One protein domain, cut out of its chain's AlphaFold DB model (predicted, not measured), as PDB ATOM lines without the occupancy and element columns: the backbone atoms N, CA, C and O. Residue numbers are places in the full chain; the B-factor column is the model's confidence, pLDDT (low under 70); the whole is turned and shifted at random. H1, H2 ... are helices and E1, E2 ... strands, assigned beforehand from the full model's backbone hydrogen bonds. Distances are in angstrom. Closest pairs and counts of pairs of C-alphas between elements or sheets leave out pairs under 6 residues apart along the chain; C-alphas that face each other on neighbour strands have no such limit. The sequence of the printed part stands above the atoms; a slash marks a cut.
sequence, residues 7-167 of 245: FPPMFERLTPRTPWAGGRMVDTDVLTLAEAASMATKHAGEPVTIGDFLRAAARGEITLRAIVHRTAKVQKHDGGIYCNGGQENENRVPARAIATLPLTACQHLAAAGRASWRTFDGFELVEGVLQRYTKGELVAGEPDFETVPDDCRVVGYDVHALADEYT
ATOM      1  N   PHE A   7     278.722 239.706 271.115       85.75
ATOM      2  CA  PHE A   7     279.279 239.291 269.844       85.75
ATOM      3  C   PHE A   7     279.851 240.528 269.149       85.75
ATOM      4  O   PHE A   7     279.071 241.424 268.787       85.75
ATOM      5  N   PRO A   8     281.179 240.587 268.939       83.94
ATOM      6  CA  PRO A   8     281.771 241.680 268.195       83.94
ATOM      7  C   PRO A   8     281.251 241.665 266.749       83.94
ATOM      8  O   PRO A   8     280.949 240.595 266.202       83.94
ATOM      9  N   PRO A   9     281.102 242.840 266.124       83.69
ATOM     10  CA  PRO A   9     280.679 242.922 264.737       83.69
ATOM     11  C   PRO A   9     281.752 242.321 263.816       83.69
ATOM     12  O   PRO A   9     282.945 242.543 264.005       83.69
ATOM     13  N   MET A  10     281.324 241.540 262.820       83.88
ATOM     14  CA  MET A  10     282.228 240.992 261.797       83.88
ATOM     15  C   MET A  10     282.566 242.029 260.719       83.88
ATOM     16  O   MET A  10     283.635 241.967 260.121       83.88
ATOM     17  N   PHE A  11     281.654 242.975 260.497       88.31
ATOM     18  CA  PHE A  11     281.793 244.107 259.590       88.31
ATOM     19  C   PHE A  11     281.415 245.386 260.325       88.31
ATOM     20  O   PHE A  11     280.575 245.355 261.227       88.31
ATOM     21  N   GLU A  12     282.032 246.500 259.947       88.88
ATOM     22  CA  GLU A  12     281.697 247.803 260.509       88.88
ATOM     23  C   GLU A  12     280.260 248.202 260.147       88.88
ATOM     24  O   GLU A  12     279.740 247.845 259.088       88.88
ATOM     25  N   ARG A  13     279.597 248.921 261.056       91.81
ATOM     26  CA  ARG A  13     278.253 249.426 260.794       91.81
ATOM     27  C   ARG A  13     278.339 250.575 259.795       91.81
ATOM     28  O   ARG A  13     279.108 251.506 260.005       91.81
ATOM     29  N   LEU A  14     277.506 250.534 258.761       94.88
ATOM     30  CA  LEU A  14     277.423 251.627 257.805       94.88
ATOM     31  C   LEU A  14     276.793 252.853 258.461       94.88
ATOM     32  O   LEU A  14     275.838 252.754 259.238       94.88
ATOM     33  N   THR A  15     277.316 254.017 258.102       94.75
ATOM     34  CA  THR A  15     276.810 255.316 258.536       94.75
ATOM     35  C   THR A  15     276.655 256.223 257.323       94.75
ATOM     36  O   THR A  15     277.535 256.188 256.458       94.75
ATOM     37  N   PRO A  16     275.614 257.069 257.264       95.62
ATOM     38  CA  PRO A  16     275.502 258.072 256.218       95.62
ATOM     39  C   PRO A  16     276.724 258.995 256.177       95.62
ATOM     40  O   PRO A  16     277.246 259.395 257.221       95.62
ATOM     41  N   ARG A  17     277.172 259.329 254.970       95.00
ATOM     42  CA  ARG A  17     278.344 260.155 254.666       95.00
ATOM     43  C   ARG A  17     277.986 261.400 253.872       95.00
ATOM     44  O   ARG A  17     278.667 262.411 254.029       95.00
ATOM     45  N   THR A  18     276.964 261.333 253.024       93.56
ATOM     46  CA  THR A  18     276.592 262.442 252.141       93.56
ATOM     47  C   THR A  18     275.219 263.018 252.503       93.56
ATOM     48  O   THR A  18     274.511 262.479 253.351       93.56
ATOM     49  N   PRO A  19     274.830 264.185 251.963       94.56
ATOM     50  CA  PRO A  19     273.459 264.663 252.082       94.56
ATOM     51  C   PRO A  19     272.487 263.789 251.282       94.56
ATOM     52  O   PRO A  19     272.715 263.481 250.113       94.56
ATOM     53  N   TRP A  20     271.343 263.465 251.882       95.81
ATOM     54  CA  TRP A  20     270.340 262.631 251.228       95.81
ATOM     55  C   TRP A  20     269.751 263.288 249.965       95.81
ATOM     56  O   TRP A  20     269.311 264.438 249.985       95.81
ATOM     57  N   ALA A  21     269.666 262.507 248.884       94.12
ATOM     58  CA  ALA A  21     269.186 262.945 247.564       94.12
ATOM     59  C   ALA A  21     268.091 262.037 246.966       94.12
ATOM     60  O   ALA A  21     267.555 262.317 245.895       94.12
ATOM     61  N   GLY A  22     267.705 260.959 247.657       91.81
ATOM     62  CA  GLY A  22     266.768 259.947 247.149       91.81
ATOM     63  C   GLY A  22     265.278 260.307 247.251       91.81
ATOM     64  O   GLY A  22     264.417 259.441 247.074       91.81
ATOM     65  N   GLY A  23     264.948 261.571 247.533       92.38
ATOM     66  CA  GLY A  23     263.582 262.076 247.704       92.38
ATOM     67  C   GLY A  23     263.227 262.373 249.162       92.38
ATOM     68  O   GLY A  23     264.100 262.601 249.991       92.38
ATOM     69  N   ARG A  24     261.932 262.397 249.497       94.12
ATOM     70  CA  ARG A  24     261.480 262.676 250.867       94.12
ATOM     71  C   ARG A  24     261.576 261.413 251.726       94.12
ATOM     72  O   ARG A  24     260.712 260.549 251.626       94.12
ATOM     73  N   MET A  25     262.606 261.352 252.560       96.75
ATOM     74  CA  MET A  25     262.816 260.343 253.597       96.75
ATOM     75  C   MET A  25     263.511 261.029 254.773       96.75
ATOM     76  O   MET A  25     264.390 261.864 254.558       96.75
ATOM     77  N   VAL A  26     263.116 260.701 255.999       94.81
ATOM     78  CA  VAL A  26     263.867 261.060 257.207       94.81
ATOM     79  C   VAL A  26     264.479 259.818 257.838       94.81
ATOM     80  O   VAL A  26     263.990 258.704 257.658       94.81
ATOM     81  N   ASP A  27     265.523 260.018 258.635       94.88
ATOM     82  CA  ASP A  27     266.294 258.930 259.238       94.88
ATOM     83  C   ASP A  27     265.462 257.975 260.097       94.88
ATOM     84  O   ASP A  27     265.865 256.839 260.294       94.88
ATOM     85  N   THR A  28     264.306 258.405 260.602       95.75
ATOM     86  CA  THR A  28     263.412 257.596 261.442       95.75
ATOM     87  C   THR A  28     262.316 256.864 260.671       95.75
ATOM     88  O   THR A  28     261.582 256.085 261.282       95.75
ATOM     89  N   ASP A  29     262.156 257.127 259.370       97.00
ATOM     90  CA  ASP A  29     261.112 256.489 258.567       97.00
ATOM     91  C   ASP A  29     261.321 254.977 258.531       97.00
ATOM     92  O   ASP A  29     262.448 254.495 258.452       97.00
ATOM     93  N   VAL A  30     260.230 254.217 258.597       97.06
ATOM     94  CA  VAL A  30     260.265 252.751 258.567       97.06
ATOM     95  C   VAL A  30     259.706 252.293 257.228       97.06
ATOM     96  O   VAL A  30     258.497 252.335 257.008       97.06
ATOM     97  N   LEU A  31     260.593 251.857 256.340       98.12
ATOM     98  CA  LEU A  31     260.292 251.593 254.936       98.12
ATOM     99  C   LEU A  31     260.231 250.095 254.653       98.12
ATOM    100  O   LEU A  31     260.944 249.299 255.273       98.12
ATOM    101  N   THR A  32     259.402 249.700 253.687       98.44
ATOM    102  CA  THR A  32     259.519 248.375 253.064       98.44
ATOM    103  C   THR A  32     260.849 248.259 252.319       98.44
ATOM    104  O   THR A  32     261.426 249.261 251.891       98.44
ATOM    105  N   LEU A  33     261.334 247.032 252.099       98.38
ATOM    106  CA  LEU A  33     262.556 246.834 251.312       98.38
ATOM    107  C   LEU A  33     262.430 247.348 249.870       98.38
ATOM    108  O   LEU A  33     263.414 247.816 249.303       98.38
ATOM    109  N   ALA A  34     261.233 247.297 249.281       98.12
ATOM    110  CA  ALA A  34     260.993 247.803 247.932       98.12
ATOM    111  C   ALA A  34     261.086 249.339 247.862       98.12
ATOM    112  O   ALA A  34     261.738 249.880 246.966       98.12
ATOM    113  N   GLU A  35     260.482 250.045 248.822       98.12
ATOM    114  CA  GLU A  35     260.593 251.506 248.931       98.12
ATOM    115  C   GLU A  35     262.035 251.928 249.206       98.12
ATOM    116  O   GLU A  35     262.554 252.809 248.522       98.12
ATOM    117  N   ALA A  36     262.700 251.251 250.147       98.31
ATOM    118  CA  ALA A  36     264.094 251.493 250.490       98.31
ATOM    119  C   ALA A  36     265.025 251.316 249.282       98.31
ATOM    120  O   ALA A  36     265.833 252.197 249.007       98.31
ATOM    121  N   ALA A  37     264.870 250.236 248.512       98.31
ATOM    122  CA  ALA A  37     265.628 250.002 247.283       98.31
ATOM    123  C   ALA A  37     265.386 251.095 246.231       98.31
ATOM    124  O   ALA A  37     266.334 251.614 245.639       98.31
ATOM    125  N   SER A  38     264.127 251.502 246.034       98.12
ATOM    126  CA  SER A  38     263.793 252.583 245.101       98.12
ATOM    127  C   SER A  38     264.416 253.918 245.514       98.12
ATOM    128  O   SER A  38     264.955 254.634 244.670       98.12
ATOM    129  N   MET A  39     264.345 254.258 246.798       98.12
ATOM    130  CA  MET A  39     264.900 255.489 247.353       98.12
ATOM    131  C   MET A  39     266.432 255.489 247.335       98.12
ATOM    132  O   MET A  39     267.031 256.461 246.881       98.12
ATOM    133  N   ALA A  40     267.062 254.387 247.744       98.00
ATOM    134  CA  ALA A  40     268.510 254.218 247.703       98.00
ATOM    135  C   ALA A  40     269.050 254.324 246.273       98.00
ATOM    136  O   ALA A  40     270.018 255.037 246.046       98.00
ATOM    137  N   THR A  41     268.367 253.720 245.294       97.69
ATOM    138  CA  THR A  41     268.721 253.846 243.869       97.69
ATOM    139  C   THR A  41     268.719 255.304 243.405       97.69
ATOM    140  O   THR A  41     269.613 255.736 242.682       97.69
ATOM    141  N   LYS A  42     267.719 256.093 243.824       96.69
ATOM    142  CA  LYS A  42     267.648 257.522 243.477       96.69
ATOM    143  C   LYS A  42     268.796 258.320 244.086       96.69
ATOM    144  O   LYS A  42     269.286 259.233 243.437       96.69
ATOM    145  N   HIS A  43     269.185 257.996 245.317       96.44
ATOM    146  CA  HIS A  43     270.292 258.664 245.992       96.44
ATOM    147  C   HIS A  43     271.649 258.284 245.389       96.44
ATOM    148  O   HIS A  43     272.418 259.170 245.037       96.44
ATOM    149  N   ALA A  44     271.908 256.985 245.228       95.81
ATOM    150  CA  ALA A  44     273.183 256.461 244.749       95.81
ATOM    151  C   ALA A  44     273.455 256.785 243.270       95.81
ATOM    152  O   ALA A  44     274.604 256.834 242.843       95.81
ATOM    153  N   GLY A  45     272.402 256.963 242.462       94.31
ATOM    154  CA  GLY A  45     272.520 257.109 241.008       94.31
ATOM    155  C   GLY A  45     272.769 255.787 240.269       94.31
ATOM    156  O   GLY A  45     272.767 255.768 239.038       94.31
ATOM    157  N   GLU A  46     272.911 254.676 240.997       94.31
ATOM    158  CA  GLU A  46     273.046 253.316 240.475       94.31
ATOM    159  C   GLU A  46     271.986 252.373 241.081       94.31
ATOM    160  O   GLU A  46     271.444 252.662 242.152       94.31
ATOM    161  N   PRO A  47     271.645 251.249 240.418       96.62
ATOM    162  CA  PRO A  47     270.635 250.320 240.919       96.62
ATOM    163  C   PRO A  47     271.015 249.695 242.268       96.62
ATOM    164  O   PRO A  47     271.947 248.897 242.347       96.62
ATOM    165  N   VAL A  48     270.217 249.979 243.298       97.81
ATOM    166  CA  VAL A  48     270.262 249.311 244.604       97.81
ATOM    167  C   VAL A  48     269.039 248.407 244.724       97.81
ATOM    168  O   VAL A  48     267.903 248.837 244.522       97.81
ATOM    169  N   THR A  49     269.252 247.134 245.040       98.31
ATOM    170  CA  THR A  49     268.209 246.104 245.045       98.31
ATOM    171  C   THR A  49     267.822 245.672 246.457       98.31
ATOM    172  O   THR A  49     268.582 245.824 247.410       98.31
ATOM    173  N   ILE A  50     266.664 245.019 246.593       98.50
ATOM    174  CA  ILE A  50     266.265 244.329 247.835       98.50
ATOM    175  C   ILE A  50     267.363 243.357 248.304       98.50
ATOM    176  O   ILE A  50     267.635 243.246 249.497       98.50
ATOM    177  N   GLY A  51     268.028 242.677 247.365       98.19
ATOM    178  CA  GLY A  51     269.116 241.752 247.673       98.19
ATOM    179  C   GLY A  51     270.327 242.427 248.322       98.19
ATOM    180  O   GLY A  51     270.999 241.788 249.130       98.19
ATOM    181  N   ASP A  52     270.592 243.700 248.020       98.38
ATOM    182  CA  ASP A  52     271.681 244.468 248.636       98.38
ATOM    183  C   ASP A  52     271.394 244.748 250.110       98.38
ATOM    184  O   ASP A  52     272.254 244.505 250.955       98.38
ATOM    185  N   PHE A  53     270.154 245.121 250.438       98.50
ATOM    186  CA  PHE A  53     269.707 245.266 251.826       98.50
ATOM    187  C   PHE A  53     269.813 243.958 252.606       98.50
ATOM    188  O   PHE A  53     270.324 243.942 253.726       98.50
ATOM    189  N   LEU A  54     269.369 242.841 252.019       98.38
ATOM    190  CA  LEU A  54     269.464 241.535 252.673       98.38
ATOM    191  C   LEU A  54     270.926 241.133 252.919       98.38
ATOM    192  O   LEU A  54     271.251 240.647 254.001       98.38
ATOM    193  N   ARG A  55     271.824 241.372 251.954       98.12
ATOM    194  CA  ARG A  55     273.262 241.107 252.112       98.12
ATOM    195  C   ARG A  55     273.896 241.981 253.191       98.12
ATOM    196  O   ARG A  55     274.613 241.443 254.031       98.12
ATOM    197  N   ALA A  56     273.609 243.280 253.196       97.81
ATOM    198  CA  ALA A  56     274.131 244.201 254.202       97.81
ATOM    199  C   ALA A  56     273.639 243.829 255.613       97.81
ATOM    200  O   ALA A  56     274.417 243.736 256.564       97.81
ATOM    201  N   ALA A  57     272.357 243.482 255.750       97.12
ATOM    202  CA  ALA A  57     271.802 242.997 257.010       97.12
ATOM    203  C   ALA A  57     272.434 241.669 257.464       97.12
ATOM    204  O   ALA A  57     272.731 241.498 258.644       97.12
ATOM    205  N   ALA A  58     272.687 240.730 256.544       96.75
ATOM    206  CA  ALA A  58     273.346 239.452 256.838       96.75
ATOM    207  C   ALA A  58     274.816 239.603 257.273       96.75
ATOM    208  O   ALA A  58     275.356 238.725 257.953       96.75
ATOM    209  N   ARG A  59     275.455 240.717 256.901       95.56
ATOM    210  CA  ARG A  59     276.780 241.133 257.379       95.56
ATOM    211  C   ARG A  59     276.714 241.898 258.705       95.56
ATOM    212  O   ARG A  59     277.718 242.012 259.400       95.56
ATOM    213  N   GLY A  60     275.530 242.356 259.109       94.19
ATOM    214  CA  GLY A  60     275.353 243.216 260.277       94.19
ATOM    215  C   GLY A  60     275.787 244.665 260.041       94.19
ATOM    216  O   GLY A  60     275.934 245.405 261.007       94.19
ATOM    217  N   GLU A  61     275.972 245.055 258.779       95.44
ATOM    218  CA  GLU A  61     276.312 246.417 258.348       95.44
ATOM    219  C   GLU A  61     275.139 247.383 258.584       95.44
ATOM    220  O   GLU A  61     275.346 248.553 258.901       95.44
ATOM    221  N   ILE A  62     273.904 246.873 258.493       96.00
ATOM    222  CA  ILE A  62     272.656 247.593 258.774       96.00
ATOM    223  C   ILE A  62     271.717 246.770 259.659       96.00
ATOM    224  O   ILE A  62     271.829 245.543 259.747       96.00
ATOM    225  N   THR A  63     270.746 247.435 260.290       94.69
ATOM    226  CA  THR A  63     269.706 246.753 261.074       94.69
ATOM    227  C   THR A  63     268.480 246.448 260.219       94.69
ATOM    228  O   THR A  63     267.845 247.351 259.679       94.69
ATOM    229  N   LEU A  64     268.087 245.174 260.170       96.12
ATOM    230  CA  LEU A  64     266.815 244.759 259.584       96.12
ATOM    231  C   LEU A  64     265.790 244.483 260.681       96.12
ATOM    232  O   LEU A  64     266.101 243.928 261.738       96.12
ATOM    233  N   ARG A  65     264.547 244.875 260.429       96.31
ATOM    234  CA  ARG A  65     263.411 244.610 261.308       96.31
ATOM    235  C   ARG A  65     262.371 243.795 260.559       96.31
ATOM    236  O   ARG A  65     262.343 243.835 259.336       96.31
ATOM    237  N   ALA A  66     261.496 243.102 261.269       96.31
ATOM    238  CA  ALA A  66     260.395 242.362 260.670       96.31
ATOM    239  C   ALA A  66     259.091 242.604 261.418       96.31
ATOM    240  O   ALA A  66     259.070 242.732 262.647       96.31
ATOM    241  N   ILE A  67     257.998 242.643 260.662       96.25
ATOM    242  CA  ILE A  67     256.652 242.594 261.220       96.25
ATOM    243  C   ILE A  67     256.423 241.190 261.775       96.25
ATOM    244  O   ILE A  67     256.451 240.213 261.035       96.25
ATOM    245  N   VAL A  68     256.131 241.072 263.068       94.44
ATOM    246  CA  VAL A  68     255.692 239.789 263.630       94.44
ATOM    247  C   VAL A  68     254.203 239.589 263.362       94.44
ATOM    248  O   VAL A  68     253.373 240.464 263.615       94.44
ATOM    249  N   HIS A  69     253.816 238.425 262.846       94.38
ATOM    250  CA  HIS A  69     252.425 238.205 262.430       94.38
ATOM    251  C   HIS A  69     251.490 237.783 263.560       94.38
ATOM    252  O   HIS A  69     250.273 237.892 263.403       94.38
ATOM    253  N   ARG A  70     252.048 237.352 264.691       94.38
ATOM    254  CA  ARG A  70     251.318 236.854 265.856       94.38
ATOM    255  C   ARG A  70     251.859 237.470 267.136       94.38
ATOM    256  O   ARG A  70     253.027 237.842 267.206       94.38
ATOM    257  N   THR A  71     251.005 237.525 268.147       93.69
ATOM    258  CA  THR A  71     251.426 237.832 269.512       93.69
ATOM    259  C   THR A  71     252.167 236.627 270.086       93.69
ATOM    260  O   THR A  71     251.742 235.493 269.860       93.69
ATOM    261  N   ALA A  72     253.247 236.862 270.827       92.81
ATOM    262  CA  ALA A  72     254.019 235.799 271.466       92.81
ATOM    263  C   ALA A  72     254.551 236.228 272.833       92.81
ATOM    264  O   ALA A  72     254.872 237.405 273.047       92.81
ATOM    265  N   LYS A  73     254.673 235.265 273.749       92.38
ATOM    266  CA  LYS A  73     255.355 235.461 275.029       92.38
ATOM    267  C   LYS A  73     256.864 235.407 274.844       92.38
ATOM    268  O   LYS A  73     257.395 234.516 274.181       92.38
ATOM    269  N   VAL A  74     257.556 236.344 275.473       91.75
ATOM    270  CA  VAL A  74     259.016 236.428 275.428       91.75
ATOM    271  C   VAL A  74     259.591 236.521 276.829       91.75
ATOM    272  O   VAL A  74     258.921 236.889 277.784       91.75
ATOM    273  N   GLN A  75     260.862 236.195 276.941       89.44
ATOM    274  CA  GLN A  75     261.681 236.355 278.122       89.44
ATOM    275  C   GLN A  75     262.792 237.337 277.769       89.44
ATOM    276  O   GLN A  75     263.520 237.134 276.797       89.44
ATOM    277  N   LYS A  76     262.945 238.406 278.558       85.94
ATOM    278  CA  LYS A  76     264.154 239.227 278.479       85.94
ATOM    279  C   LYS A  76     265.311 238.453 279.096       85.94
ATOM    280  O   LYS A  76     265.130 237.770 280.102       85.94
ATOM    281  N   HIS A  77     266.500 238.600 278.530       82.19
ATOM    282  CA  HIS A  77     267.678 237.878 278.999       82.19
ATOM    283  C   HIS A  77     268.010 238.162 280.479       82.19
ATOM    284  O   HIS A  77     268.407 237.260 281.213       82.19
ATOM    285  N   ASP A  78     267.822 239.397 280.948       79.12
ATOM    286  CA  ASP A  78     268.063 239.782 282.348       79.12
ATOM    287  C   ASP A  78     266.854 239.554 283.276       79.12
ATOM    288  O   ASP A  78     266.882 239.963 284.434       79.12
ATOM    289  N   GLY A  79     265.787 238.913 282.784       73.00
ATOM    290  CA  GLY A  79     264.546 238.694 283.531       73.00
ATOM    291  C   GLY A  79     263.672 239.942 283.703       73.00
ATOM    292  O   GLY A  79     262.623 239.855 284.334       73.00
ATOM    293  N   GLY A  80     264.075 241.091 283.146       77.06
ATOM    294  CA  GLY A  80     263.309 242.335 283.198       77.06
ATOM    295  C   GLY A  80     262.195 242.422 282.150       77.06
ATOM    296  O   GLY A  80     261.917 241.479 281.410       77.06
ATOM    297  N   ILE A  81     261.575 243.599 282.046       72.75
ATOM    298  CA  ILE A  81     260.523 243.864 281.055       72.75
ATOM    299  C   ILE A  81     261.154 244.181 279.681       72.75
ATOM    300  O   ILE A  81     262.023 245.046 279.565       72.75
ATOM    301  N   TYR A  82     260.723 243.471 278.638       74.81
ATOM    302  CA  TYR A  82     261.085 243.629 277.228       74.81
ATOM    303  C   TYR A  82     259.987 244.340 276.424       74.81
ATOM    304  O   TYR A  82     260.275 245.320 275.742       74.81
ATOM    305  N   CYS A  83     258.737 243.870 276.500       74.50
ATOM    306  CA  CYS A  83     257.567 244.464 275.840       74.50
ATOM    307  C   CYS A  83     256.348 244.314 276.756       74.50
ATOM    308  O   CYS A  83     255.963 243.189 277.069       74.50
ATOM    309  N   ASN A  84     255.730 245.423 277.170       68.75
ATOM    310  CA  ASN A  84     254.605 245.411 278.112       68.75
ATOM    311  C   ASN A  84     253.245 245.349 277.392       68.75
ATOM    312  O   ASN A  84     252.393 246.217 277.557       68.75
ATOM    313  N   GLY A  85     253.077 244.360 276.510       60.62
ATOM    314  CA  GLY A  85     251.811 244.109 275.809       60.62
ATOM    315  C   GLY A  85     250.849 243.177 276.562       60.62
ATOM    316  O   GLY A  85     249.833 242.786 275.990       60.62
ATOM    317  N   GLY A  86     251.202 242.747 277.781       61.47
ATOM    318  CA  GLY A  86     250.456 241.789 278.609       61.47
ATOM    319  C   GLY A  86     249.989 242.380 279.945       61.47
ATOM    320  O   GLY A  86     249.747 243.579 280.049       61.47
ATOM    321  N   GLN A  87     249.828 241.528 280.966       63.97
ATOM    322  CA  GLN A  87     249.621 241.979 282.352       63.97
ATOM    323  C   GLN A  87     250.903 242.602 282.932       63.97
ATOM    324  O   GLN A  87     251.978 242.466 282.352       63.97
ATOM    325  N   GLU A  88     250.806 243.261 284.091       60.78
ATOM    326  CA  GLU A  88     251.964 243.826 284.791       60.78
ATOM    327  C   GLU A  88     253.057 242.753 284.976       60.78
ATOM    328  O   GLU A  88     252.816 241.701 285.569       60.78
ATOM    329  N   ASN A  89     254.254 243.012 284.432       65.94
ATOM    330  CA  ASN A  89     255.416 242.107 284.380       65.94
ATOM    331  C   ASN A  89     255.353 240.942 283.366       65.94
ATOM    332  O   ASN A  89     256.283 240.134 283.324       65.94
ATOM    333  N   GLU A  90     254.328 240.847 282.510       74.94
ATOM    334  CA  GLU A  90     254.302 239.874 281.412       74.94
ATOM    335  C   GLU A  90     254.925 240.455 280.137       74.94
ATOM    336  O   GLU A  90     254.453 241.425 279.542       74.94
ATOM    337  N   ASN A  91     255.970 239.785 279.667       86.94
ATOM    338  CA  ASN A  91     256.646 240.128 278.434       86.94
ATOM    339  C   ASN A  91     255.928 239.526 277.226       86.94
ATOM    340  O   ASN A  91     256.008 238.322 276.966       86.94
ATOM    341  N   ARG A  92     255.249 240.377 276.453       89.56
ATOM    342  CA  ARG A  92     254.584 239.987 275.203       89.56
ATOM    343  C   ARG A  92     254.926 240.927 274.071       89.56
ATOM    344  O   ARG A  92     254.734 242.136 274.184       89.56
ATOM    345  N   VAL A  93     255.349 240.351 272.952       89.69
ATOM    346  CA  VAL A  93     255.443 241.076 271.685       89.69
ATOM    347  C   VAL A  93     254.077 240.982 271.007       89.69
ATOM    348  O   VAL A  93     253.624 239.862 270.755       89.69
ATOM    349  N   PRO A  94     253.384 242.102 270.741       90.94
ATOM    350  CA  PRO A  94     252.089 242.067 270.078       90.94
ATOM    351  C   PRO A  94     252.238 241.750 268.587       90.94
ATOM    352  O   PRO A  94     253.235 242.109 267.957       90.94
ATOM    353  N   ALA A  95     251.213 241.127 268.001       92.56
ATOM    354  CA  ALA A  95     251.100 241.033 266.551       92.56
ATOM    355  C   ALA A  95     251.237 242.427 265.914       92.56
ATOM    356  O   ALA A  95     250.763 243.421 266.460       92.56
ATOM    357  N   ARG A  96     251.859 242.476 264.735       92.88
ATOM    358  CA  ARG A  96     252.226 243.686 263.987       92.88
ATOM    359  C   ARG A  96     253.350 244.528 264.595       92.88
ATOM    360  O   ARG A  96     253.706 245.539 263.995       92.88
ATOM    361  N   ALA A  97     253.954 244.123 265.715       92.62
ATOM    362  CA  ALA A  97     255.179 244.766 266.179       92.62
ATOM    363  C   ALA A  97     256.302 244.627 265.138       92.62
ATOM    364  O   ALA A  97     256.402 243.610 264.451       92.62
ATOM    365  N   ILE A  98     257.155 245.647 265.049       93.75
ATOM    366  CA  ILE A  98     258.296 245.692 264.131       93.75
ATOM    367  C   ILE A  98     259.563 245.416 264.945       93.75
ATOM    368  O   ILE A  98     260.189 246.327 265.494       93.75
ATOM    369  N   ALA A  99     259.893 244.135 265.082       92.75
ATOM    370  CA  ALA A  99     260.994 243.665 265.913       92.75
ATOM    371  C   ALA A  99     262.315 243.673 265.138       92.75
ATOM    372  O   ALA A  99     262.341 243.369 263.949       92.75
ATOM    373  N   THR A 100     263.418 243.995 265.814       93.19
ATOM    374  CA  THR A 100     264.761 243.828 265.244       93.19
ATOM    375  C   THR A 100     265.052 242.345 265.046       93.19
ATOM    376  O   THR A 100     264.930 241.565 265.993       93.19
ATOM    377  N   LEU A 101     265.436 241.971 263.827       95.00
ATOM    378  CA  LEU A 101     265.784 240.597 263.498       95.00
ATOM    379  C   LEU A 101     267.147 240.224 264.084       95.00
ATOM    380  O   LEU A 101     268.063 241.054 264.069       95.00
ATOM    381  N   PRO A 102     267.317 238.976 264.551       95.25
ATOM    382  CA  PRO A 102     268.631 238.494 264.911       95.25
ATOM    383  C   PRO A 102     269.500 238.286 263.665       95.25
ATOM    384  O   PRO A 102     268.987 237.984 262.583       95.25
ATOM    385  N   LEU A 103     270.825 238.387 263.805       95.06
ATOM    386  CA  LEU A 103     271.746 238.257 262.661       95.06
ATOM    387  C   LEU A 103     271.537 236.965 261.868       95.06
ATOM    388  O   LEU A 103     271.570 236.972 260.640       95.06
ATOM    389  N   THR A 104     271.320 235.857 262.572       95.38
ATOM    390  CA  THR A 104     271.096 234.543 261.962       95.38
ATOM    391  C   THR A 104     269.845 234.532 261.082       95.38
ATOM    392  O   THR A 104     269.856 233.929 260.011       95.38
ATOM    393  N   ALA A 105     268.793 235.268 261.459       97.31
ATOM    394  CA  ALA A 105     267.613 235.442 260.620       97.31
ATOM    395  C   ALA A 105     267.925 236.277 259.373       97.31
ATOM    396  O   ALA A 105     267.521 235.900 258.276       97.31
ATOM    397  N   CYS A 106     268.697 237.362 259.507       97.44
ATOM    398  CA  CYS A 106     269.155 238.147 258.356       97.44
ATOM    399  C   CYS A 106     269.967 237.287 257.372       97.44
ATOM    400  O   CYS A 106     269.760 237.362 256.161       97.44
ATOM    401  N   GLN A 107     270.850 236.425 257.884       97.69
ATOM    402  CA  GLN A 107     271.637 235.487 257.080       97.69
ATOM    403  C   GLN A 107     270.753 234.476 256.339       97.69
ATOM    404  O   GLN A 107     270.940 234.261 255.141       97.69
ATOM    405  N   HIS A 108     269.756 233.895 257.012       98.00
ATOM    406  CA  HIS A 108     268.800 232.986 256.378       98.00
ATOM    407  C   HIS A 108     267.930 233.685 255.325       98.00
ATOM    408  O   HIS A 108     267.743 233.137 254.239       98.00
ATOM    409  N   LEU A 109     267.465 234.913 255.578       98.06
ATOM    410  CA  LEU A 109     266.732 235.709 254.589       98.06
ATOM    411  C   LEU A 109     267.569 235.962 253.333       98.06
ATOM    412  O   LEU A 109     267.076 235.760 252.224       98.06
ATOM    413  N   ALA A 110     268.836 236.350 253.492       97.50
ATOM    414  CA  ALA A 110     269.733 236.598 252.366       97.50
ATOM    415  C   ALA A 110     270.063 235.328 251.566       97.50
ATOM    416  O   ALA A 110     270.205 235.394 250.347       97.50
ATOM    417  N   ALA A 111     270.187 234.177 252.236       97.12
ATOM    418  CA  ALA A 111     270.580 232.920 251.603       97.12
ATOM    419  C   ALA A 111     269.402 232.130 251.008       97.12
ATOM    420  O   ALA A 111     269.545 231.508 249.958       97.12
ATOM    421  N   ALA A 112     268.253 232.121 251.686       96.75
ATOM    422  CA  ALA A 112     267.134 231.222 251.402       96.75
ATOM    423  C   ALA A 112     265.797 231.942 251.157       96.75
ATOM    424  O   ALA A 112     264.791 231.276 250.907       96.75
ATOM    425  N   GLY A 113     265.754 233.276 251.258       96.75
ATOM    426  CA  GLY A 113     264.533 234.068 251.071       96.75
ATOM    427  C   GLY A 113     263.484 233.879 252.169       96.75
ATOM    428  O   GLY A 113     262.349 234.319 252.010       96.75
ATOM    429  N   ARG A 114     263.839 233.215 253.273       97.81
ATOM    430  CA  ARG A 114     262.983 233.008 254.445       97.81
ATOM    431  C   ARG A 114     263.832 232.803 255.692       97.81
ATOM    432  O   ARG A 114     264.937 232.270 255.594       97.81
ATOM    433  N   ALA A 115     263.300 233.155 256.854       98.06
ATOM    434  CA  ALA A 115     263.927 232.862 258.134       98.06
ATOM    435  C   ALA A 115     262.910 232.409 259.177       98.06
ATOM    436  O   ALA A 115     261.865 233.037 259.336       98.06
ATOM    437  N   SER A 116     263.304 231.379 259.921       97.56
ATOM    438  CA  SER A 116     262.684 230.966 261.175       97.56
ATOM    439  C   SER A 116     263.560 231.460 262.327       97.56
ATOM    440  O   SER A 116     264.786 231.297 262.273       97.56
ATOM    441  N   TRP A 117     262.980 232.143 263.313       96.75
ATOM    442  CA  TRP A 117     263.741 232.789 264.382       96.75
ATOM    443  C   TRP A 117     262.954 232.945 265.682       96.75
ATOM    444  O   TRP A 117     261.727 233.031 265.699       96.75
ATOM    445  N   ARG A 118     263.684 233.007 266.800       95.50
ATOM    446  CA  ARG A 118     263.095 233.058 268.149       95.50
ATOM    447  C   ARG A 118     263.790 233.988 269.133       95.50
ATOM    448  O   ARG A 118     263.300 234.176 270.243       95.50
ATOM    449  N   THR A 119     264.936 234.535 268.752       94.00
ATOM    450  CA  THR A 119     265.732 235.445 269.572       94.00
ATOM    451  C   THR A 119     265.607 236.866 269.053       94.00
ATOM    452  O   THR A 119     265.361 237.096 267.873       94.00
ATOM    453  N   PHE A 120     265.792 237.829 269.943       91.38
ATOM    454  CA  PHE A 120     265.773 239.245 269.621       91.38
ATOM    455  C   PHE A 120     267.135 239.831 269.941       91.38
ATOM    456  O   PHE A 120     267.575 239.774 271.094       91.38
ATOM    457  N   ASP A 121     267.772 240.432 268.947       90.62
ATOM    458  CA  ASP A 121     269.066 241.066 269.156       90.62
ATOM    459  C   ASP A 121     268.900 242.478 269.729       90.62
ATOM    460  O   ASP A 121     267.987 243.240 269.391       90.62
ATOM    461  N   GLY A 122     269.799 242.812 270.647       87.75
ATOM    462  CA  GLY A 122     270.062 244.158 271.125       87.75
ATOM    463  C   GLY A 122     271.477 244.580 270.753       87.75
ATOM    464  O   GLY A 122     272.315 243.754 270.389       87.75
ATOM    465  N   PHE A 123     271.733 245.876 270.874       88.31
ATOM    466  CA  PHE A 123     273.049 246.460 270.658       88.31
ATOM    467  C   PHE A 123     273.440 247.288 271.876       88.31
ATOM    468  O   PHE A 123     272.591 247.968 272.458       88.31
ATOM    469  N   GLU A 124     274.706 247.220 272.259       89.00
ATOM    470  CA  GLU A 124     275.273 247.959 273.382       89.00
ATOM    471  C   GLU A 124     276.707 248.372 273.051       89.00
ATOM    472  O   GLU A 124     277.450 247.616 272.428       89.00
ATOM    473  N   LEU A 125     277.094 249.587 273.435       88.50
ATOM    474  CA  LEU A 125     278.475 250.045 273.300       88.50
ATOM    475  C   LEU A 125     279.301 249.457 274.443       88.50
ATOM    476  O   LEU A 125     279.141 249.856 275.594       88.50
ATOM    477  N   VAL A 126     280.201 248.535 274.114       86.88
ATOM    478  CA  VAL A 126     281.155 247.944 275.056       86.88
ATOM    479  C   VAL A 126     282.548 248.358 274.603       86.88
ATOM    480  O   VAL A 126     282.953 248.038 273.489       86.88
ATOM    481  N   GLU A 127     283.251 249.125 275.442       86.88
ATOM    482  CA  GLU A 127     284.595 249.655 275.140       86.88
ATOM    483  C   GLU A 127     284.650 250.470 273.831       86.88
ATOM    484  O   GLU A 127     285.619 250.431 273.081       86.88
ATOM    485  N   GLY A 128     283.576 251.213 273.534       85.38
ATOM    486  CA  GLY A 128     283.460 252.034 272.322       85.38
ATOM    487  C   GLY A 128     283.079 251.259 271.056       85.38
ATOM    488  O   GLY A 128     282.821 251.882 270.029       85.38
ATOM    489  N   VAL A 129     282.972 249.929 271.120       85.69
ATOM    490  CA  VAL A 129     282.534 249.085 270.003       85.69
ATOM    491  C   VAL A 129     281.070 248.708 270.196       85.69
ATOM    492  O   VAL A 129     280.679 248.199 271.248       85.69
ATOM    493  N   LEU A 130     280.241 248.943 269.176       85.06
ATOM    494  CA  LEU A 130     278.837 248.541 269.204       85.06
ATOM    495  C   LEU A 130     278.750 247.017 269.074       85.06
ATOM    496  O   LEU A 130     278.910 246.461 267.988       85.06
ATOM    497  N   GLN A 131     278.508 246.340 270.189       89.25
ATOM    498  CA  GLN A 131     278.392 244.893 270.247       89.25
ATOM    499  C   GLN A 131     276.936 244.459 270.230       89.25
ATOM    500  O   GLN A 131     276.053 245.098 270.806       89.25
ATOM    501  N   ARG A 132     276.691 243.329 269.573       89.88
ATOM    502  CA  ARG A 132     275.386 242.674 269.549       89.88
ATOM    503  C   ARG A 132     275.289 241.693 270.709       89.88
ATOM    504  O   ARG A 132     276.260 241.017 271.030       89.88
ATOM    505  N   TYR A 133     274.105 241.552 271.284       90.75
ATOM    506  CA  TYR A 133     273.806 240.515 272.268       90.75
ATOM    507  C   TYR A 133     272.359 240.045 272.118       90.75
ATOM    508  O   TYR A 133     271.513 240.759 271.577       90.75
ATOM    509  N   THR A 134     272.049 238.857 272.630       91.19
ATOM    510  CA  THR A 134     270.665 238.380 272.688       91.19
ATOM    511  C   THR A 134     269.928 239.092 273.819       91.19
ATOM    512  O   THR A 134     270.153 238.825 274.998       91.19
ATOM    513  N   LYS A 135     269.037 240.016 273.460       90.19
ATOM    514  CA  LYS A 135     268.257 240.826 274.406       90.19
ATOM    515  C   LYS A 135     267.087 240.051 275.005       90.19
ATOM    516  O   LYS A 135     266.709 240.292 276.153       90.19
ATOM    517  N   GLY A 136     266.515 239.127 274.246       91.19
ATOM    518  CA  GLY A 136     265.441 238.260 274.706       91.19
ATOM    519  C   GLY A 136     265.179 237.110 273.746       91.19
ATOM    520  O   GLY A 136     265.759 237.041 272.662       91.19
ATOM    521  N   GLU A 137     264.287 236.220 274.148       93.38
ATOM    522  CA  GLU A 137     263.909 235.029 273.392       93.38
ATOM    523  C   GLU A 137     262.442 234.663 273.620       93.38
ATOM    524  O   GLU A 137     261.830 235.067 274.607       93.38
ATOM    525  N   LEU A 138     261.860 233.899 272.702       93.81
ATOM    526  CA  LEU A 138     260.547 233.293 272.885       93.81
ATOM    527  C   LEU A 138     260.565 232.263 274.021       93.81
ATOM    528  O   LEU A 138     261.461 231.418 274.086       93.81
ATOM    529  N   VAL A 139     259.531 232.294 274.865       92.56
ATOM    530  CA  VAL A 139     259.350 231.320 275.955       92.56
ATOM    531  C   VAL A 139     259.227 229.897 275.392       92.56
ATOM    532  O   VAL A 139     258.745 229.688 274.276       92.56
ATOM    533  N   ALA A 140     259.650 228.893 276.164       89.62
ATOM    534  CA  ALA A 140     259.496 227.488 275.794       89.62
ATOM    535  C   ALA A 140     258.032 227.151 275.430       89.62
ATOM    536  O   ALA A 140     257.107 227.460 276.178       89.62
ATOM    537  N   GLY A 141     257.835 226.512 274.273       91.00
ATOM    538  CA  GLY A 141     256.516 226.149 273.740       91.00
ATOM    539  C   GLY A 141     255.909 227.165 272.766       91.00
ATOM    540  O   GLY A 141     255.012 226.801 272.009       91.00
ATOM    541  N   GLU A 142     256.414 228.400 272.715       93.81
ATOM    542  CA  GLU A 142     256.090 229.311 271.615       93.81
ATOM    543  C   GLU A 142     256.746 228.792 270.321       93.81
ATOM    544  O   GLU A 142     257.941 228.458 270.346       93.81
ATOM    545  N   PRO A 143     256.001 228.705 269.198       95.62
ATOM    546  CA  PRO A 143     256.594 228.362 267.907       95.62
ATOM    547  C   PRO A 143     257.590 229.447 267.490       95.62
ATOM    548  O   PRO A 143     257.553 230.543 268.033       95.62
ATOM    549  N   ASP A 144     258.458 229.199 266.520       96.56
ATOM    550  CA  ASP A 144     259.329 230.261 266.006       96.56
ATOM    551  C   ASP A 144     258.501 231.299 265.215       96.56
ATOM    552  O   ASP A 144     257.331 231.085 264.866       96.56
ATOM    553  N   PHE A 145     259.057 232.487 265.004       97.00
ATOM    554  CA  PHE A 145     258.534 233.412 264.006       97.00
ATOM    555  C   PHE A 145     259.067 233.033 262.635       97.00
ATOM    556  O   PHE A 145     260.246 232.730 262.487       97.00
ATOM    557  N   GLU A 146     258.200 233.130 261.635       97.69
ATOM    558  CA  GLU A 146     258.571 233.002 260.232       97.69
ATOM    559  C   GLU A 146     258.551 234.388 259.588       97.69
ATOM    560  O   GLU A 146     257.694 235.220 259.898       97.69
ATOM    561  N   THR A 147     259.516 234.655 258.715       97.62
ATOM    562  CA  THR A 147     259.676 235.954 258.055       97.62
ATOM    563  C   THR A 147     260.148 235.760 256.624       97.62
ATOM    564  O   THR A 147     261.064 234.974 256.365       97.62
ATOM    565  N   VAL A 148     259.549 236.518 255.707       98.12
ATOM    566  CA  VAL A 148     259.998 236.674 254.318       98.12
ATOM    567  C   VAL A 148     260.417 238.131 254.050       98.12
ATOM    568  O   VAL A 148     260.131 239.016 254.862       98.12
ATOM    569  N   PRO A 149     261.112 238.430 252.933       97.94
ATOM    570  CA  PRO A 149     261.558 239.791 252.624       97.94
ATOM    571  C   PRO A 149     260.451 240.858 252.642       97.94
ATOM    572  O   PRO A 149     260.712 241.986 253.051       97.94
ATOM    573  N   ASP A 150     259.214 240.513 252.280       97.81
ATOM    574  CA  ASP A 150     258.086 241.459 252.269       97.81
ATOM    575  C   ASP A 150     257.666 241.930 253.674       97.81
ATOM    576  O   ASP A 150     257.131 243.033 253.847       97.81
ATOM    577  N   ASP A 151     257.964 241.142 254.708       97.75
ATOM    578  CA  ASP A 151     257.708 241.496 256.109       97.75
ATOM    579  C   ASP A 151     258.798 242.414 256.671       97.75
ATOM    580  O   ASP A 151     258.627 243.027 257.733       97.75
ATOM    581  N   CYS A 152     259.928 242.507 255.969       98.19
ATOM    582  CA  CYS A 152     261.101 243.207 256.443       98.19
ATOM    583  C   CYS A 152     260.944 244.722 256.302       98.19
ATOM    584  O   CYS A 152     260.363 245.246 255.347       98.19
ATOM    585  N   ARG A 153     261.481 245.440 257.281       98.12
ATOM    586  CA  ARG A 153     261.501 246.892 257.354       98.12
ATOM    587  C   ARG A 153     262.903 247.374 257.669       98.12
ATOM    588  O   ARG A 153     263.617 246.758 258.461       98.12
ATOM    589  N   VAL A 154     263.266 248.499 257.077       97.88
ATOM    590  CA  VAL A 154     264.545 249.171 257.296       97.88
ATOM    591  C   VAL A 154     264.278 250.628 257.644       97.88
ATOM    592  O   VAL A 154     263.299 251.219 257.185       97.88
ATOM    593  N   VAL A 155     265.101 251.169 258.531       97.69
ATOM    594  CA  VAL A 155     264.970 252.545 259.005       97.69
ATOM    595  C   VAL A 155     265.692 253.480 258.033       97.69
ATOM    596  O   VAL A 155     266.733 253.100 257.501       97.69
ATOM    597  N   GLY A 156     265.169 254.686 257.796       98.00
ATOM    598  CA  GLY A 156     265.711 255.638 256.820       98.00
ATOM    599  C   GLY A 156     267.213 255.896 256.976       98.00
ATOM    600  O   GLY A 156     267.929 255.942 255.981       98.00
ATOM    601  N   TYR A 157     267.713 255.932 258.213       97.81
ATOM    602  CA  TYR A 157     269.148 256.020 258.502       97.81
ATOM    603  C   TYR A 157     269.956 254.894 257.839       97.81
ATOM    604  O   TYR A 157     270.960 255.144 257.180       97.81
ATOM    605  N   ASP A 158     269.507 253.644 257.993       97.88
ATOM    606  CA  ASP A 158     270.174 252.469 257.430       97.88
ATOM    607  C   ASP A 158     270.006 252.419 255.890       97.88
ATOM    608  O   ASP A 158     270.882 251.912 255.190       97.88
ATOM    609  N   VAL A 159     268.913 252.977 255.344       98.44
ATOM    610  CA  VAL A 159     268.726 253.161 253.888       98.44
ATOM    611  C   VAL A 159     269.748 254.133 253.326       98.44
ATOM    612  O   VAL A 159     270.381 253.834 252.318       98.44
ATOM    613  N   HIS A 160     269.917 255.276 253.983       98.19
ATOM    614  CA  HIS A 160     270.881 256.293 253.595       98.19
ATOM    615  C   HIS A 160     272.312 255.750 253.672       98.19
ATOM    616  O   HIS A 160     273.040 255.802 252.687       98.19
ATOM    617  N   ALA A 161     272.656 255.117 254.796       97.75
ATOM    618  CA  ALA A 161     273.963 254.510 255.012       97.75
ATOM    619  C   ALA A 161     274.319 253.475 253.936       97.75
ATOM    620  O   ALA A 161     275.440 253.468 253.438       97.75
ATOM    621  N   LEU A 162     273.367 252.610 253.562       97.94
ATOM    622  CA  LEU A 162     273.601 251.648 252.488       97.94
ATOM    623  C   LEU A 162     273.714 252.339 251.131       97.94
ATOM    624  O   LEU A 162     274.558 251.954 250.334       97.94
ATOM    625  N   ALA A 163     272.873 253.332 250.849       97.50
ATOM    626  CA  ALA A 163     272.882 254.019 249.564       97.50
ATOM    627  C   ALA A 163     274.222 254.737 249.308       97.50
ATOM    628  O   ALA A 163     274.727 254.677 248.190       97.50
ATOM    629  N   ASP A 164     274.839 255.302 250.347       96.56
ATOM    630  CA  ASP A 164     276.171 255.916 250.278       96.56
ATOM    631  C   ASP A 164     277.292 254.949 249.865       96.56
ATOM    632  O   ASP A 164     278.322 255.398 249.360       96.56
ATOM    633  N   GLU A 165     277.140 253.635 250.072       95.88
ATOM    634  CA  GLU A 165     278.093 252.627 249.569       95.88
ATOM    635  C   GLU A 165     278.055 252.484 248.044       95.88
ATOM    636  O   GLU A 165     279.020 252.014 247.443       95.88
ATOM    637  N   TYR A 166     276.946 252.882 247.417       94.06
ATOM    638  CA  TYR A 166     276.743 252.814 245.969       94.06
ATOM    639  C   TYR A 166     276.917 254.175 245.293       94.06
ATOM    640  O   TYR A 166     276.909 254.251 244.066       94.06
ATOM    641  N   THR A 167     277.090 255.246 246.065       90.00
ATOM    642  CA  THR A 167     277.431 256.556 245.520       90.00
ATOM    643  C   THR A 167     278.853 256.495 244.966       90.00
ATOM    644  O   THR A 167     279.794 256.111 245.664       90.00
TER     645      THR A 167
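What this domain is: This is residues 7 to 167 of the 245 residues of an uncharacterized protein of Acidovorax sp. NO-1 (UniProt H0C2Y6). A small curled sheet of short strands, E1, E9, E2 and E4, lies between a cluster of helices, H1, H2 and H4, at one end and a strand-rich end made by the long hairpin E6 and E7 with E3 beside E7. H3 packs on H2 and on the small two-stranded sheet E5 and E8, and a long loop, residues 77 to 97, lies at the strand-rich end. The printed part has 161 residues with four named helices and nine named strands, in the order E1 H1 H2 E2 E3 E4 H3 E5 E6 E7 E8 E9 H4, and its class is mixed, helices and strands. The three sheets run E1 E9 E2 E4, E3 E7 E6 and E5 E8, each antiparallel. The whole is compact, with a radius of gyration of the C-alphas of 16.1 A and spans of 48 by 36 by 29 A.

Where its parts are: The printed part begins with C-alpha 7 at (279.279, 239.291, 269.844), and residues 7 to 29 hold no named element. E1 is residues 30 to 32, with C-alpha 30 at (260.265, 252.751, 258.567). H1 is residues 33 to 44, 15.8 A long, and H2 is residues 50 to 59, 14.6 A. E2 is residues 65 to 67, E3 residues 72 to 76, 12.8 A, and E4 residues 98 to 100. H3 is residues 103 to 112, 14.1 A, and E5 is residues 115 to 117. E6 is residues 119 to 126, 20.6 A, and E7 is residues 129 to 138, 27.2 A. E8 is residues 145 to 147 and E9 residues 152 to 155, 10.4 A. H4 is residues 156 to 163, 10.3 A, and ends with C-alpha 163 at (272.882, 254.019, 249.564).

How they stand to each other: In the curled sheet, E1 and E4 are the edge strands. E1 and E9 are within hydrogen-bond range at N 31 and O 154, 2.9 A, E9 and E2 at N 153 and O 65, 2.7 A, and E2 and E4 at N 66 and O 99, 2.8 A. E1, H1, H2 and E2 form a split strand-helix-strand unit, two strands of one sheet joined through helices, with E9 between the two strands in the sheet, and its crossover is right-handed. H1 is on this sheet, over E1, at a height over the sheet of 10.2 A, and stands up from it. H1 touches H4 at a steep tilt of 56 degrees, the same way, with the C-alphas of Ala 40 and Ala 163 closest at 4.8 A. H1 touches H2 with residues 33 to 37 alone, about perpendicular at 88 degrees, Leu 33 and Ile 50 having the closest C-alphas at 5.7 A. H2 touches H3 at a steep tilt of 41 degrees, opposite ways, the C-alphas of Ala 58 and Gln 107 being closest at 4.3 A. The closest C-alphas of H3 and E5 are those of Ala 105 and Ala 115, 5.1 A apart. E5 and E8 have N 145 and O 117 within hydrogen-bond range, 2.8 A. E5 runs on into E6 across one residue, at 77 degrees. The hairpin E6 and E7 has N 131 and O 124 at 2.8 A, and E3 pairs with E7 at N 75 and O 137, 2.8 A. In H1, H2, H3 and H4 every O i to N i+4 pair is within hydrogen-bond range.

The domain as a whole: The C-alphas of Gly 45 and Glu 88, the two farthest apart, are 50.2 A from each other. The printed part has no cut. The link from E3 to E4, 21 residues, is long. The mean pLDDT of the printed part is 92.4, and residues 84 to 89 are under 70.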